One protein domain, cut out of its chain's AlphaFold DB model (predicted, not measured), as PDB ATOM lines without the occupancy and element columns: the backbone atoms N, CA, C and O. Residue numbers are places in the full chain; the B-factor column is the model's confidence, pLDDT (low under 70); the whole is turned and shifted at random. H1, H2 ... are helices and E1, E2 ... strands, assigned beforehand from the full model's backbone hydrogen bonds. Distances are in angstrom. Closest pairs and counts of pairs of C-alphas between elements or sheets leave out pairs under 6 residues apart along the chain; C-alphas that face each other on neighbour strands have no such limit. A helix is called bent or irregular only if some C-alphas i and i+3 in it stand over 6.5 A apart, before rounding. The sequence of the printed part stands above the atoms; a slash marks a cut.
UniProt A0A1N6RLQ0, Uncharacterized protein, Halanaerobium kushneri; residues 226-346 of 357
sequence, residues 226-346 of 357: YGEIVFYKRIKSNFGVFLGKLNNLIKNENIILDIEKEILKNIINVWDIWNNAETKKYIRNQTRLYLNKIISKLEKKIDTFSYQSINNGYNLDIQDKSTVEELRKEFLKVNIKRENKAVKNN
ATOM      1  N   TYR A 226      74.429 140.163 103.984       79.44
ATOM      2  CA  TYR A 226      74.476 139.275 102.833       79.44
ATOM      3  C   TYR A 226      74.216 137.822 103.243       79.44
ATOM      4  O   TYR A 226      73.363 137.177 102.634       79.44
ATOM      5  N   GLY A 227      74.844 137.345 104.314       82.38
ATOM      6  CA  GLY A 227      74.575 136.068 104.963       82.38
ATOM      7  C   GLY A 227      73.099 135.914 105.314       82.38
ATOM      8  O   GLY A 227      72.485 134.918 104.932       82.38
ATOM      9  N   GLU A 228      72.470 136.948 105.893       83.81
ATOM     10  CA  GLU A 228      71.027 136.918 106.186       83.81
ATOM     11  C   GLU A 228      70.183 136.702 104.906       83.81
ATOM     12  O   GLU A 228      69.217 135.932 104.897       83.81
ATOM     13  N   ILE A 229      70.554 137.334 103.786       82.12
ATOM     14  CA  ILE A 229      69.882 137.126 102.492       82.12
ATOM     15  C   ILE A 229      70.101 135.698 101.991       82.12
ATOM     16  O   ILE A 229      69.147 135.070 101.524       82.12
ATOM     17  N   VAL A 230      71.336 135.192 102.061       85.25
ATOM     18  CA  VAL A 230      71.675 133.819 101.661       85.25
ATOM     19  C   VAL A 230      70.850 132.824 102.473       85.25
ATOM     20  O   VAL A 230      70.239 131.929 101.887       85.25
ATOM     21  N   PHE A 231      70.748 133.022 103.787       89.44
ATOM     22  CA  PHE A 231      69.955 132.189 104.684       89.44
ATOM     23  C   PHE A 231      68.491 132.096 104.241       89.44
ATOM     24  O   PHE A 231      67.982 131.001 103.994       89.44
ATOM     25  N   TYR A 232      67.815 133.235 104.063       88.69
ATOM     26  CA  TYR A 232      66.403 133.242 103.667       88.69
ATOM     27  C   TYR A 232      66.167 132.695 102.260       88.69
ATOM     28  O   TYR A 232      65.180 131.984 102.046       88.69
ATOM     29  N   LYS A 233      67.080 132.964 101.317       87.00
ATOM     30  CA  LYS A 233      67.024 132.372  99.976       87.00
ATOM     31  C   LYS A 233      67.114 130.853 100.048       87.00
ATOM     32  O   LYS A 233      66.316 130.172  99.410       87.00
ATOM     33  N   ARG A 234      68.037 130.314 100.854       91.06
ATOM     34  CA  ARG A 234      68.167 128.864 101.043       91.06
ATOM     35  C   ARG A 234      66.923 128.264 101.696       91.06
ATOM     36  O   ARG A 234      66.440 127.255 101.194       91.06
ATOM     37  N   ILE A 235      66.352 128.904 102.725       92.88
ATOM     38  CA  ILE A 235      65.079 128.462 103.329       92.88
ATOM     39  C   ILE A 235      63.975 128.403 102.270       92.88
ATOM     40  O   ILE A 235      63.274 127.399 102.171       92.88
ATOM     41  N   LYS A 236      63.816 129.466 101.472       91.88
ATOM     42  CA  LYS A 236      62.788 129.531 100.428       91.88
ATOM     43  C   LYS A 236      62.988 128.429  99.392       91.88
ATOM     44  O   LYS A 236      62.056 127.675  99.136       91.88
ATOM     45  N   SER A 237      64.189 128.302  98.830       91.06
ATOM     46  CA  SER A 237      64.501 127.258  97.848       91.06
ATOM     47  C   SER A 237      64.234 125.863  98.404       91.06
ATOM     48  O   SER A 237      63.596 125.048  97.740       91.06
ATOM     49  N   ASN A 238      64.654 125.600  99.641       94.50
ATOM     50  CA  ASN A 238      64.471 124.301 100.268       94.50
ATOM     51  C   ASN A 238      62.995 123.998 100.587       94.50
ATOM     52  O   ASN A 238      62.522 122.898 100.316       94.50
ATOM     53  N   PHE A 239      62.222 124.995 101.025       95.06
ATOM     54  CA  PHE A 239      60.771 124.861 101.160       95.06
ATOM     55  C   PHE A 239      60.091 124.575  99.809       95.06
ATOM     56  O   PHE A 239      59.182 123.753  99.737       95.06
ATOM     57  N   GLY A 240      60.569 125.172  98.714       92.75
ATOM     58  CA  GLY A 240      60.116 124.831  97.362       92.75
ATOM     59  C   GLY A 240      60.404 123.374  96.977       92.75
ATOM     60  O   GLY A 240      59.544 122.711  96.399       92.75
ATOM     61  N   VAL A 241      61.584 122.854  97.339       92.12
ATOM     62  CA  VAL A 241      61.933 121.431  97.165       92.12
ATOM     63  C   VAL A 241      61.001 120.543  97.987       92.12
ATOM     64  O   VAL A 241      60.483 119.564  97.454       92.12
ATOM     65  N   PHE A 242      60.740 120.903  99.247       93.38
ATOM     66  CA  PHE A 242      59.779 120.208 100.100       93.38
ATOM     67  C   PHE A 242      58.396 120.134  99.435       93.38
ATOM     68  O   PHE A 242      57.885 119.035  99.249       93.38
ATOM     69  N   LEU A 243      57.846 121.259  98.957       91.38
ATOM     70  CA  LEU A 243      56.574 121.273  98.218       91.38
ATOM     71  C   LEU A 243      56.615 120.409  96.946       91.38
ATOM     72  O   LEU A 243      55.616 119.800  96.581       91.38
ATOM     73  N   GLY A 244      57.760 120.335  96.264       88.44
ATOM     74  CA  GLY A 244      57.944 119.474  95.095       88.44
ATOM     75  C   GLY A 244      57.858 117.977  95.417       88.44
ATOM     76  O   GLY A 244      57.282 117.222  94.632       88.44
ATOM     77  N   LYS A 245      58.372 117.553  96.580       88.25
ATOM     78  CA  LYS A 245      58.285 116.158  97.053       88.25
ATOM     79  C   LYS A 245      56.837 115.722  97.305       88.25
ATOM     80  O   LYS A 245      56.524 114.545  97.146       88.25
ATOM     81  N   LEU A 246      55.948 116.668  97.619       87.75
ATOM     82  CA  LEU A 246      54.529 116.407  97.879       87.75
ATOM     83  C   LEU A 246      53.745 115.958  96.626       87.75
ATOM     84  O   LEU A 246      52.635 115.453  96.745       87.75
ATOM     85  N   ASN A 247      54.300 116.074  95.413       76.69
ATOM     86  CA  ASN A 247      53.626 115.609  94.188       76.69
ATOM     87  C   ASN A 247      53.325 114.100  94.176       76.69
ATOM     88  O   ASN A 247      52.459 113.660  93.416       76.69
ATOM     89  N   ASN A 248      54.070 113.323  94.965       72.94
ATOM     90  CA  ASN A 248      53.950 111.869  95.036       72.94
ATOM     91  C   ASN A 248      53.019 111.401  96.167       72.94
ATOM     92  O   ASN A 248      52.947 110.201  96.417       72.94
ATOM     93  N   LEU A 249      52.335 112.322  96.858       69.81
ATOM     94  CA  LEU A 249      51.464 111.986  97.982       69.81
ATOM     95  C   LEU A 249      50.287 111.105  97.563       69.81
ATOM     96  O   LEU A 249      49.629 111.333  96.542       69.81
ATOM     97  N   ILE A 250      49.981 110.146  98.431       61.69
ATOM     98  CA  ILE A 250      48.750 109.363  98.407       61.69
ATOM     99  C   ILE A 250      47.725 110.081  99.305       61.69
ATOM    100  O   ILE A 250      48.088 110.736 100.281       61.69
ATOM    101  N   LYS A 251      46.429 110.013  98.963       65.75
ATOM    102  CA  LYS A 251      45.359 110.634  99.769       65.75
ATOM    103  C   LYS A 251      45.448 110.201 101.243       65.75
ATOM    104  O   LYS A 251      45.619 109.016 101.515       65.75
ATOM    105  N   ASN A 252      45.192 111.146 102.154       61.91
ATOM    106  CA  ASN A 252      45.096 110.974 103.615       61.91
ATOM    107  C   ASN A 252      46.426 110.826 104.385       61.91
ATOM    108  O   ASN A 252      46.425 110.318 105.507       61.91
ATOM    109  N   GLU A 253      47.551 111.276 103.830       68.94
ATOM    110  CA  GLU A 253      48.804 111.378 104.587       68.94
ATOM    111  C   GLU A 253      48.860 112.680 105.402       68.94
ATOM    112  O   GLU A 253      48.590 113.763 104.887       68.94
ATOM    113  N   ASN A 254      49.241 112.587 106.680       78.50
ATOM    114  CA  ASN A 254      49.553 113.763 107.495       78.50
ATOM    115  C   ASN A 254      50.896 114.352 107.045       78.50
ATOM    116  O   ASN A 254      51.935 113.702 107.186       78.50
ATOM    117  N   ILE A 255      50.893 115.589 106.550       90.81
ATOM    118  CA  ILE A 255      52.093 116.220 105.993       90.81
ATOM    119  C   ILE A 255      52.732 117.111 107.044       90.81
ATOM    120  O   ILE A 255      52.269 118.212 107.345       90.81
ATOM    121  N   ILE A 256      53.848 116.637 107.585       92.81
ATOM    122  CA  ILE A 256      54.604 117.358 108.603       92.81
ATOM    123  C   ILE A 256      55.818 118.017 107.954       92.81
ATOM    124  O   ILE A 256      56.727 117.345 107.471       92.81
ATOM    125  N   LEU A 257      55.860 119.346 108.006       95.19
ATOM    126  CA  LEU A 257      57.070 120.117 107.752       95.19
ATOM    127  C   LEU A 257      57.839 120.274 109.067       95.19
ATOM    128  O   LEU A 257      57.552 121.181 109.852       95.19
ATOM    129  N   ASP A 258      58.816 119.402 109.303       95.56
ATOM    130  CA  ASP A 258      59.774 119.539 110.403       95.56
ATOM    131  C   ASP A 258      60.861 120.549 110.004       95.56
ATOM    132  O   ASP A 258      61.632 120.315 109.077       95.56
ATOM    133  N   ILE A 259      60.923 121.695 110.689       95.50
ATOM    134  CA  ILE A 259      61.862 122.776 110.348       95.50
ATOM    135  C   ILE A 259      63.310 122.294 110.426       95.50
ATOM    136  O   ILE A 259      64.144 122.699 109.617       95.50
ATOM    137  N   GLU A 260      63.635 121.462 111.405       93.44
ATOM    138  CA  GLU A 260      65.010 121.046 111.611       93.44
ATOM    139  C   GLU A 260      65.430 120.009 110.572       93.44
ATOM    140  O   GLU A 260      66.452 120.181 109.904       93.44
ATOM    141  N   LYS A 261      64.611 118.968 110.403       92.94
ATOM    142  CA  LYS A 261      64.924 117.844 109.514       92.94
ATOM    143  C   LYS A 261      64.750 118.184 108.041       92.94
ATOM    144  O   LYS A 261      65.611 117.841 107.237       92.94
ATOM    145  N   GLU A 262      63.657 118.853 107.686       93.81
ATOM    146  CA  GLU A 262      63.328 119.109 106.284       93.81
ATOM    147  C   GLU A 262      63.969 120.385 105.755       93.81
ATOM    148  O   GLU A 262      64.204 120.450 104.557       93.81
ATOM    149  N   ILE A 263      64.291 121.372 106.604       94.69
ATOM    150  CA  ILE A 263      64.858 122.653 106.151       94.69
ATOM    151  C   ILE A 263      66.302 122.834 106.626       94.69
ATOM    152  O   ILE A 263      67.206 122.895 105.796       94.69
ATOM    153  N   LEU A 264      66.542 122.932 107.938       94.12
ATOM    154  CA  LEU A 264      67.826 123.403 108.479       94.12
ATOM    155  C   LEU A 264      69.004 122.484 108.152       94.12
ATOM    156  O   LEU A 264      70.016 122.972 107.643       94.12
ATOM    157  N   LYS A 265      68.848 121.169 108.349       92.81
ATOM    158  CA  LYS A 265      69.873 120.171 107.991       92.81
ATOM    159  C   LYS A 265      70.252 120.194 106.508       92.81
ATOM    160  O   LYS A 265      71.363 119.826 106.155       92.81
ATOM    161  N   ASN A 266      69.346 120.655 105.645       90.19
ATOM    162  CA  ASN A 266      69.572 120.711 104.203       90.19
ATOM    163  C   ASN A 266      70.200 122.030 103.725       90.19
ATOM    164  O   ASN A 266      70.593 122.117 102.563       90.19
ATOM    165  N   ILE A 267      70.247 123.074 104.563       89.75
ATOM    166  CA  ILE A 267      70.735 124.406 104.159       89.75
ATOM    167  C   ILE A 267      71.956 124.899 104.947       89.75
ATOM    168  O   ILE A 267      72.597 125.861 104.510       89.75
ATOM    169  N   ILE A 268      72.265 124.264 106.084       88.88
ATOM    170  CA  ILE A 268      73.455 124.509 106.909       88.88
ATOM    171  C   ILE A 268      74.263 123.210 106.960       88.88
ATOM    172  O   ILE A 268      73.926 122.288 107.698       88.88
ATOM    173  N   ASN A 269      75.356 123.151 106.197       82.38
ATOM    174  CA  ASN A 269      76.169 121.935 106.042       82.38
ATOM    175  C   ASN A 269      76.791 121.443 107.359       82.38
ATOM    176  O   ASN A 269      77.093 120.263 107.498       82.38
ATOM    177  N   VAL A 270      76.985 122.349 108.317       86.19
ATOM    178  CA  VAL A 270      77.610 122.075 109.617       86.19
ATOM    179  C   VAL A 270      76.592 121.924 110.755       86.19
ATOM    180  O   VAL A 270      76.970 121.915 111.923       86.19
ATOM    181  N   TRP A 271      75.290 121.803 110.445       90.12
ATOM    182  CA  TRP A 271      74.214 121.801 111.450       90.12
ATOM    183  C   TRP A 271      74.399 120.742 112.540       90.12
ATOM    184  O   TRP A 271      74.158 121.012 113.718       90.12
ATOM    185  N   ASP A 272      74.838 119.543 112.161       88.44
ATOM    186  CA  ASP A 272      74.977 118.415 113.086       88.44
ATOM    187  C   ASP A 272      76.223 118.515 113.985       88.44
ATOM    188  O   ASP A 272      76.237 117.909 115.048       88.44
ATOM    189  N   ILE A 273      77.215 119.330 113.608       85.62
ATOM    190  CA  ILE A 273      78.466 119.552 114.366       85.62
ATOM    191  C   ILE A 273      78.335 120.757 115.319       85.62
ATOM    192  O   ILE A 273      79.122 120.954 116.243       85.62
ATOM    193  N   TRP A 274      77.324 121.597 115.103       86.94
ATOM    194  CA  TRP A 274      77.108 122.808 115.883       86.94
ATOM    195  C   TRP A 274      76.462 122.489 117.239       86.94
ATOM    196  O   TRP A 274      75.308 122.058 117.294       86.94
ATOM    197  N   ASN A 275      77.169 122.724 118.346       80.44
ATOM    198  CA  ASN A 275      76.708 122.306 119.681       80.44
ATOM    199  C   ASN A 275      76.017 123.409 120.495       80.44
ATOM    200  O   ASN A 275      75.451 123.133 121.553       80.44
ATOM    201  N   ASN A 276      75.972 124.640 119.989       86.06
ATOM    202  CA  ASN A 276      75.335 125.744 120.691       86.06
ATOM    203  C   ASN A 276      73.796 125.688 120.614       86.06
ATOM    204  O   ASN A 276      73.180 125.972 119.578       86.06
ATOM    205  N   ALA A 277      73.150 125.345 121.730       87.31
ATOM    206  CA  ALA A 277      71.694 125.232 121.804       87.31
ATOM    207  C   ALA A 277      70.974 126.582 121.630       87.31
ATOM    208  O   ALA A 277      69.894 126.627 121.026       87.31
ATOM    209  N   GLU A 278      71.559 127.675 122.132       87.25
ATOM    210  CA  GLU A 278      71.007 129.029 122.020       87.25
ATOM    211  C   GLU A 278      71.021 129.500 120.565       87.25
ATOM    212  O   GLU A 278      69.976 129.907 120.042       87.25
ATOM    213  N   THR A 279      72.149 129.339 119.868       85.75
ATOM    214  CA  THR A 279      72.274 129.669 118.446       85.75
ATOM    215  C   THR A 279      71.342 128.808 117.601       85.75
ATOM    216  O   THR A 279      70.548 129.339 116.817       85.75
ATOM    217  N   LYS A 280      71.304 127.484 117.822       89.88
ATOM    218  CA  LYS A 280      70.342 126.605 117.133       89.88
ATOM    219  C   LYS A 280      68.895 127.028 117.370       89.88
ATOM    220  O   LYS A 280      68.068 126.950 116.460       89.88
ATOM    221  N   LYS A 281      68.544 127.455 118.588       90.75
ATOM    222  CA  LYS A 281      67.200 127.964 118.918       90.75
ATOM    223  C   LYS A 281      66.904 129.266 118.177       90.75
ATOM    224  O   LYS A 281      65.817 129.404 117.615       90.75
ATOM    225  N   TYR A 282      67.860 130.189 118.130       90.31
ATOM    226  CA  TYR A 282      67.739 131.430 117.373       90.31
ATOM    227  C   TYR A 282      67.502 131.165 115.877       90.31
ATOM    228  O   TYR A 282      66.521 131.659 115.319       90.31
ATOM    229  N   ILE A 283      68.310 130.304 115.251       90.94
ATOM    230  CA  ILE A 283      68.191 129.941 113.828       90.94
ATOM    231  C   ILE A 283      66.838 129.275 113.528       90.94
ATOM    232  O   ILE A 283      66.163 129.631 112.552       90.94
ATOM    233  N   ARG A 284      66.386 128.354 114.392       92.56
ATOM    234  CA  ARG A 284      65.047 127.743 114.300       92.56
ATOM    235  C   ARG A 284      63.942 128.793 114.352       92.56
ATOM    236  O   ARG A 284      63.030 128.759 113.525       92.56
ATOM    237  N   ASN A 285      64.042 129.761 115.262       91.12
ATOM    238  CA  ASN A 285      63.069 130.844 115.378       91.12
ATOM    239  C   ASN A 285      63.051 131.741 114.134       91.12
ATOM    240  O   ASN A 285      61.970 132.033 113.620       91.12
ATOM    241  N   GLN A 286      64.214 132.129 113.602       90.56
ATOM    242  CA  GLN A 286      64.290 132.918 112.363       90.56
ATOM    243  C   GLN A 286      63.666 132.172 111.178       90.56
ATOM    244  O   GLN A 286      62.878 132.741 110.419       90.56
ATOM    245  N   THR A 287      63.934 130.870 111.073       93.44
ATOM    246  CA  THR A 287      63.345 130.007 110.041       93.44
ATOM    247  C   THR A 287      61.834 129.923 110.183       93.44
ATOM    248  O   THR A 287      61.110 130.115 109.206       93.44
ATOM    249  N   ARG A 288      61.334 129.720 111.408       93.88
ATOM    250  CA  ARG A 288      59.897 129.688 111.700       93.88
ATOM    251  C   ARG A 288      59.230 131.002 111.307       93.88
ATOM    252  O   ARG A 288      58.239 130.976 110.586       93.88
ATOM    253  N   LEU A 289      59.793 132.142 111.713       91.00
ATOM    254  CA  LEU A 289      59.278 133.472 111.372       91.00
ATOM    255  C   LEU A 289      59.231 133.703 109.859       91.00
ATOM    256  O   LEU A 289      58.287 134.318 109.357       91.00
ATOM    257  N   TYR A 290      60.243 133.235 109.131       91.56
ATOM    258  CA  TYR A 290      60.305 133.368 107.682       91.56
ATOM    259  C   TYR A 290      59.290 132.463 106.973       91.56
ATOM    260  O   TYR A 290      58.489 132.955 106.177       91.56
ATOM    261  N   LEU A 291      59.250 131.174 107.317       94.31
ATOM    262  CA  LEU A 291      58.299 130.214 106.753       94.31
ATOM    263  C   LEU A 291      56.852 130.595 107.061       94.31
ATOM    264  O   LEU A 291      56.020 130.542 106.162       94.31
ATOM    265  N   ASN A 292      56.551 131.084 108.268       93.62
ATOM    266  CA  ASN A 292      55.201 131.531 108.616       93.62
ATOM    267  C   ASN A 292      54.715 132.652 107.682       93.62
ATOM    268  O   ASN A 292      53.547 132.693 107.304       93.62
ATOM    269  N   LYS A 293      55.610 133.554 107.250       91.56
ATOM    270  CA  LYS A 293      55.277 134.612 106.276       91.56
ATOM    271  C   LYS A 293      54.983 134.064 104.880       91.56
ATOM    272  O   LYS A 293      54.270 134.726 104.130       91.56
ATOM    273  N   ILE A 294      55.567 132.925 104.509       93.12
ATOM    274  CA  ILE A 294      55.284 132.245 103.240       93.12
ATOM    275  C   ILE A 294      53.960 131.494 103.364       93.12
ATOM    276  O   ILE A 294      53.038 131.764 102.605       93.12
ATOM    277  N   ILE A 295      53.853 130.615 104.358       94.38
ATOM    278  CA  ILE A 295      52.724 129.704 104.551       94.38
ATOM    279  C   ILE A 295      51.414 130.478 104.759       94.38
ATOM    280  O   ILE A 295      50.453 130.233 104.042       94.38
ATOM    281  N   SER A 296      51.398 131.506 105.613       92.94
ATOM    282  CA  SER A 296      50.200 132.346 105.809       92.94
ATOM    283  C   SER A 296      49.768 133.124 104.559       92.94
ATOM    284  O   SER A 296      48.617 133.538 104.449       92.94
ATOM    285  N   LYS A 297      50.677 133.374 103.605       92.88
ATOM    286  CA  LYS A 297      50.308 133.963 102.308       92.88
ATOM    287  C   LYS A 297      49.717 132.930 101.357       92.88
ATOM    288  O   LYS A 297      48.933 133.327 100.504       92.88
ATOM    289  N   LEU A 298      50.134 131.671 101.468       93.12
ATOM    290  CA  LEU A 298      49.592 130.569 100.679       93.12
ATOM    291  C   LEU A 298      48.185 130.211 101.163       93.12
ATOM    292  O   LEU A 298      47.277 130.180 100.349       93.12
ATOM    293  N   GLU A 299      47.991 130.073 102.477       93.94
ATOM    294  CA  GLU A 299      46.680 129.815 103.101       93.94
ATOM    295  C   GLU A 299      45.633 130.855 102.685       93.94
ATOM    296  O   GLU A 299      44.547 130.514 102.244       93.94
ATOM    297  N   LYS A 300      45.985 132.145 102.700       92.62
ATOM    298  CA  LYS A 300      45.071 133.224 102.279       92.62
ATOM    299  C   LYS A 300      44.660 133.192 100.806       92.62
ATOM    300  O   LYS A 300      43.833 134.009 100.405       92.62
ATOM    301  N   LYS A 301      45.318 132.378  99.986       92.00
ATOM    302  CA  LYS A 301      45.113 132.333  98.538       92.00
ATOM    303  C   LYS A 301      44.539 131.015  98.041       92.00
ATOM    304  O   LYS A 301      44.146 130.970  96.884       92.00
ATOM    305  N   ILE A 302      44.568 129.973  98.864       90.62
ATOM    306  CA  ILE A 302      44.254 128.604  98.467       90.62
ATOM    307  C   ILE A 302      43.253 128.077  99.485       90.62
ATOM    308  O   ILE A 302      43.634 127.691 100.586       90.62
ATOM    309  N   ASP A 303      41.975 128.071  99.115       87.56
ATOM    310  CA  ASP A 303      40.876 127.744 100.033       87.56
ATOM    311  C   ASP A 303      40.952 126.303 100.569       87.56
ATOM    312  O   ASP A 303      40.467 126.010 101.660       87.56
ATOM    313  N   THR A 304      41.577 125.392  99.817       87.44
ATOM    314  CA  THR A 304      41.750 123.978 100.187       87.44
ATOM    315  C   THR A 304      43.010 123.709 101.008       87.44
ATOM    316  O   THR A 304      43.301 122.553 101.316       87.44
ATOM    317  N   PHE A 305      43.772 124.748 101.354       90.62
ATOM    318  CA  PHE A 305      44.997 124.636 102.131       90.62
ATOM    319  C   PHE A 305      44.840 125.321 103.485       90.62
ATOM    320  O   PHE A 305      44.558 126.514 103.568       90.62
ATOM    321  N   SER A 306      45.112 124.575 104.553       91.69
ATOM    322  CA  SER A 306      45.225 125.128 105.901       91.69
ATOM    323  C   SER A 306      46.484 124.611 106.591       91.69
ATOM    324  O   SER A 306      47.155 123.690 106.113       91.69
ATOM    325  N   TYR A 307      46.868 125.235 107.705       94.31
ATOM    326  CA  TYR A 307      48.019 124.764 108.464       94.31
ATOM    327  C   TYR A 307      47.868 124.983 109.964       94.31
ATOM    328  O   TYR A 307      47.273 125.951 110.431       94.31
ATOM    329  N   GLN A 308      48.504 124.106 110.738       94.19
ATOM    330  CA  GLN A 308      48.637 124.262 112.179       94.19
ATOM    331  C   GLN A 308      50.109 124.365 112.560       94.19
ATOM    332  O   GLN A 308      50.949 123.553 112.169       94.19
ATOM    333  N   SER A 309      50.432 125.367 113.374       93.38
ATOM    334  CA  SER A 309      51.754 125.468 113.981       93.38
ATOM    335  C   SER A 309      51.910 124.404 115.069       93.38
ATOM    336  O   SER A 309      51.094 124.327 115.984       93.38
ATOM    337  N   ILE A 310      52.973 123.608 114.987       93.31
ATOM    338  CA  ILE A 310      53.321 122.571 115.970       93.31
ATOM    339  C   ILE A 310      54.708 122.858 116.559       93.31
ATOM    340  O   ILE A 310      55.405 123.770 116.105       93.31
ATOM    341  N   ASN A 311      55.138 122.108 117.577       87.62
ATOM    342  CA  ASN A 311      56.402 122.382 118.279       87.62
ATOM    343  C   ASN A 311      57.598 122.492 117.315       87.62
ATOM    344  O   ASN A 311      58.279 123.518 117.308       87.62
ATOM    345  N   ASN A 312      57.771 121.513 116.424       89.25
ATOM    346  CA  ASN A 312      58.946 121.422 115.548       89.25
ATOM    347  C   ASN A 312      58.721 121.970 114.128       89.25
ATOM    348  O   ASN A 312      59.603 121.863 113.279       89.25
ATOM    349  N   GLY A 313      57.567 122.583 113.849       94.50
ATOM    350  CA  GLY A 313      57.278 123.123 112.525       94.50
ATOM    351  C   GLY A 313      55.794 123.290 112.247       94.50
ATOM    352  O   GLY A 313      55.102 123.972 113.008       94.50
ATOM    353  N   TYR A 314      55.315 122.696 111.156       96.12
ATOM    354  CA  TYR A 314      53.945 122.877 110.682       96.12
ATOM    355  C   TYR A 314      53.309 121.549 110.279       96.12
ATOM    356  O   TYR A 314      53.940 120.745 109.596       96.12
ATOM    357  N   ASN A 315      52.058 121.349 110.684       94.50
ATOM    358  CA  ASN A 315      51.177 120.360 110.079       94.50
ATOM    359  C   ASN A 315      50.446 121.041 108.918       94.50
ATOM    360  O   ASN A 315      49.786 122.059 109.140       94.50
ATOM    361  N   LEU A 316      50.630 120.536 107.701       92.81
ATOM    362  CA  LEU A 316      50.046 121.084 106.483       92.81
ATOM    363  C   LEU A 316      48.845 120.230 106.087       92.81
ATOM    364  O   LEU A 316      48.995 119.044 105.803       92.81
ATOM    365  N   ASP A 317      47.669 120.843 106.058       89.50
ATOM    366  CA  ASP A 317      46.447 120.186 105.616       89.50
ATOM    367  C   ASP A 317      46.305 120.366 104.103       89.50
ATOM    368  O   ASP A 317      46.101 121.478 103.606       89.50
ATOM    369  N   ILE A 318      46.500 119.271 103.368       86.94
ATOM    370  CA  ILE A 318      46.470 119.235 101.906       86.94
ATOM    371  C   ILE A 318      45.461 118.173 101.484       86.94
ATOM    372  O   ILE A 318      45.687 116.976 101.656       86.94
ATOM    373  N   GLN A 319      44.351 118.619 100.899       81.25
ATOM    374  CA  GLN A 319      43.223 117.742 100.570       81.25
ATOM    375  C   GLN A 319      43.527 116.783  99.413       81.25
ATOM    376  O   GLN A 319      43.081 115.633  99.401       81.25
ATOM    377  N   ASP A 320      44.263 117.262  98.411       83.12
ATOM    378  CA  ASP A 320      44.519 116.522  97.184       83.12
ATOM    379  C   ASP A 320      45.730 117.047  96.398       83.12
ATOM    380  O   ASP A 320      46.389 118.028  96.746       83.12
ATOM    381  N   LYS A 321      46.014 116.368  95.284       84.75
ATOM    382  CA  LYS A 321      47.098 116.727  94.372       84.75
ATOM    383  C   LYS A 321      46.911 118.112  93.738       84.75
ATOM    384  O   LYS A 321      47.902 118.814  93.551       84.75
ATOM    385  N   SER A 322      45.677 118.533  93.447       87.12
ATOM    386  CA  SER A 322      45.403 119.885  92.933       87.12
ATOM    387  C   SER A 322      45.829 120.964  93.924       87.12
ATOM    388  O   SER A 322      46.431 121.957  93.520       87.12
ATOM    389  N   THR A 323      45.624 120.730  95.222       88.31
ATOM    390  CA  THR A 323      46.076 121.634  96.288       88.31
ATOM    391  C   THR A 323      47.603 121.776  96.281       88.31
ATOM    392  O   THR A 323      48.124 122.883  96.410       88.31
ATOM    393  N   VAL A 324      48.352 120.688  96.048       88.12
ATOM    394  CA  VAL A 324      49.824 120.734  95.902       88.12
ATOM    395  C   VAL A 324      50.251 121.541  94.672       88.12
ATOM    396  O   VAL A 324      51.186 122.345  94.740       88.12
ATOM    397  N   GLU A 325      49.584 121.343  93.534       88.62
ATOM    398  CA  GLU A 325      49.880 122.075  92.297       88.62
ATOM    399  C   GLU A 325      49.631 123.581  92.460       88.62
ATOM    400  O   GLU A 325      50.461 124.402  92.048       88.62
ATOM    401  N   GLU A 326      48.541 123.951  93.132       89.69
ATOM    402  CA  GLU A 326      48.216 125.341  93.436       89.69
ATOM    403  C   GLU A 326      49.193 125.958  94.444       89.69
ATOM    404  O   GLU A 326      49.702 127.060  94.210       89.69
ATOM    405  N   LEU A 327      49.564 125.215  95.495       91.06
ATOM    406  CA  LEU A 327      50.594 125.615  96.457       91.06
ATOM    407  C   LEU A 327      51.900 125.973  95.760       91.06
ATOM    408  O   LEU A 327      52.480 127.023  96.035       91.06
ATOM    409  N   ARG A 328      52.354 125.139  94.820       90.06
ATOM    410  CA  ARG A 328      53.579 125.396  94.050       90.06
ATOM    411  C   ARG A 328      53.434 126.629  93.161       90.06
ATOM    412  O   ARG A 328      54.332 127.475  93.142       90.06
ATOM    413  N   LYS A 329      52.307 126.762  92.457       90.19
ATOM    414  CA  LYS A 329      52.026 127.908  91.581       90.19
ATOM    415  C   LYS A 329      52.011 129.226  92.353       90.19
ATOM    416  O   LYS A 329      52.597 130.208  91.895       90.19
ATOM    417  N   GLU A 330      51.370 129.263  93.517       92.06
ATOM    418  CA  GLU A 330      51.323 130.463  94.352       92.06
ATOM    419  C   GLU A 330      52.636 130.711  95.094       92.06
ATOM    420  O   GLU A 330      53.041 131.869  95.220       92.06
ATOM    421  N   PHE A 331      53.354 129.662  95.503       92.44
ATOM    422  CA  PHE A 331      54.672 129.766  96.131       92.44
ATOM    423  C   PHE A 331      55.676 130.508  95.245       92.44
ATOM    424  O   PHE A 331      56.373 131.404  95.731       92.44
ATOM    425  N   LEU A 332      55.688 130.234  93.936       86.81
ATOM    426  CA  LEU A 332      56.543 130.948  92.977       86.81
ATOM    427  C   LEU A 332      56.251 132.457  92.919       86.81
ATOM    428  O   LEU A 332      57.139 133.253  92.622       86.81
ATOM    429  N   LYS A 333      55.026 132.874  93.260       86.81
ATOM    430  CA  LYS A 333      54.613 134.285  93.314       86.81
ATOM    431  C   LYS A 333      54.897 134.934  94.672       86.81
ATOM    432  O   LYS A 333      54.710 136.147  94.827       86.81
ATOM    433  N   VAL A 334      55.319 134.165  95.681       82.44
ATOM    434  CA  VAL A 334      55.602 134.697  97.017       82.44
ATOM    435  C   VAL A 334      56.879 135.530  96.980       82.44
ATOM    436  O   VAL A 334      58.009 135.050  97.062       82.44
ATOM    437  N   ASN A 335      56.668 136.838  96.934       70.62
ATOM    438  CA  ASN A 335      57.703 137.838  97.119       70.62
ATOM    439  C   ASN A 335      57.804 138.230  98.599       70.62
ATOM    440  O   ASN A 335      56.826 138.690  99.208       70.62
ATOM    441  N   ILE A 336      58.992 138.086  99.193       63.81
ATOM    442  CA  ILE A 336      59.282 138.589 100.540       63.81
ATOM    443  C   ILE A 336      60.135 139.851 100.414       63.81
ATOM    444  O   ILE A 336      61.227 139.836  99.862       63.81
ATOM    445  N   LYS A 337      59.625 140.982 100.927       56.59
ATOM    446  CA  LYS A 337      60.232 142.318 100.754       56.59
ATOM    447  C   LYS A 337      61.702 142.403 101.202       56.59
ATOM    448  O   LYS A 337      62.431 143.199 100.624       56.59
ATOM    449  N   ARG A 338      62.143 141.610 102.191       52.31
ATOM    450  CA  ARG A 338      63.561 141.546 102.608       52.31
ATOM    451  C   ARG A 338      64.459 140.928 101.530       52.31
ATOM    452  O   ARG A 338      65.510 141.496 101.266       52.31
ATOM    453  N   GLU A 339      64.006 139.877 100.839       47.72
ATOM    454  CA  GLU A 339      64.692 139.355  99.647       47.72
ATOM    455  C   GLU A 339      64.703 140.415  98.544       47.72
ATOM    456  O   GLU A 339      65.760 140.768  98.051       47.72
ATOM    457  N   ASN A 340      63.556 141.011  98.207       44.34
ATOM    458  CA  ASN A 340      63.473 141.898  97.040       44.34
ATOM    459  C   ASN A 340      64.168 143.247  97.222       44.34
ATOM    460  O   ASN A 340      64.667 143.783  96.244       44.34
ATOM    461  N   LYS A 341      64.222 143.812  98.434       43.59
ATOM    462  CA  LYS A 341      64.941 145.073  98.682       43.59
ATOM    463  C   LYS A 341      66.453 144.856  98.655       43.59
ATOM    464  O   LYS A 341      67.182 145.725  98.205       43.59
ATOM    465  N   ALA A 342      66.914 143.684  99.079       41.31
ATOM    466  CA  ALA A 342      68.325 143.345  99.057       41.31
ATOM    467  C   ALA A 342      68.784 142.729  97.723       41.31
ATOM    468  O   ALA A 342      69.941 142.879  97.364       41.31
ATOM    469  N   VAL A 343      67.884 142.113  96.953       42.06
ATOM    470  CA  VAL A 343      68.114 141.673  95.569       42.06
ATOM    471  C   VAL A 343      68.029 142.864  94.606       42.06
ATOM    472  O   VAL A 343      68.961 143.056  93.841       42.06
ATOM    473  N   LYS A 344      67.017 143.745  94.696       40.00
ATOM    474  CA  LYS A 344      66.936 144.959  93.850       40.00
ATOM    475  C   LYS A 344      68.044 145.976  94.116       40.00
ATOM    476  O   LYS A 344      68.464 146.646  93.185       40.00
ATOM    477  N   ASN A 345      68.524 146.106  95.354       40.38
ATOM    478  CA  ASN A 345      69.609 147.047  95.660       40.38
ATOM    479  C   ASN A 345      71.012 146.476  95.360       40.38
ATOM    480  O   ASN A 345      71.991 147.224  95.420       40.38
ATOM    481  N   ASN A 346      71.134 145.166  95.086       44.31
ATOM    482  CA  ASN A 346      72.429 144.480  94.957       44.31
ATOM    483  C   ASN A 346      72.542 143.515  93.765       44.31
ATOM    484  O   ASN A 346      73.543 142.816  93.664       44.31
TER     485      ASN A 346
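This is residues 226 to 346 of the 357 residues of an uncharacterized protein of Halanaerobium kushneri (UniProt A0A1N6RLQ0). Two long helices, H1 and H3, cross at 57 degrees, and a small three-stranded sheet packs on H3. H2 packs on both, H4 runs beside the later part of H1, and H5 packs on its early part, away from the sheet. The 121 printed residues hold five named helices and three strands, in order H1 E1 H2 H3 E2 E3 H4 H5; the antiparallel sheet runs E1 E3 E2, and the class is mostly helix. The whole is compact, radius of gyration of the C-alphas 14.7 A, spanning 39 by 35 by 21 A.

H1, residues 226 to 248, starts at C-alpha 226 (74.476, 139.275, 102.833) and measures 35.1 A. E1 is residues 255 to 258; H2, 259 to 267, is only just irregular, C-alphas 262 and 265 being 6.8 A apart. H3, 277 to 299, measures 31.6 A; E2 is 305 to 310, E3 313 to 318, H4 321 to 332, and H5 337 to 344, ending at C-alpha 344 (66.936, 144.959, 93.850).

The hub H1 touches H3 with residues 232 to 236 alone, closest C-alphas Ile 235 and Thr 287, 7.1 A. H1 touches H4 with residues 240 to 247 alone, at a shallow tilt of 19 degrees, opposite ways, closest C-alphas Leu 243 and Arg 328, 6.6 A. H3 lies over E2, 8.4 A over the sheet, in two layers, helix on one face. E1, H2, H3, E2 form a split strand-helix-strand unit, E3 between its strands, with a right-handed crossover. N 257 and O 314 are 2.9 A apart; in the hairpin E2 and E3, N 308 and O 315 are 2.9 A. Every O i to N i+4 pair is within hydrogen-bond range in H4 and H5; H1 has 17 of 19, H2 3 of 5, H3 18 of 19.

The printed part has no cut and no long link. The farthest C-alphas, Asn 252 and Asn 345, are 44.3 A apart. pLDDT is under 70 at residues 249 to 253 and 336 to 346.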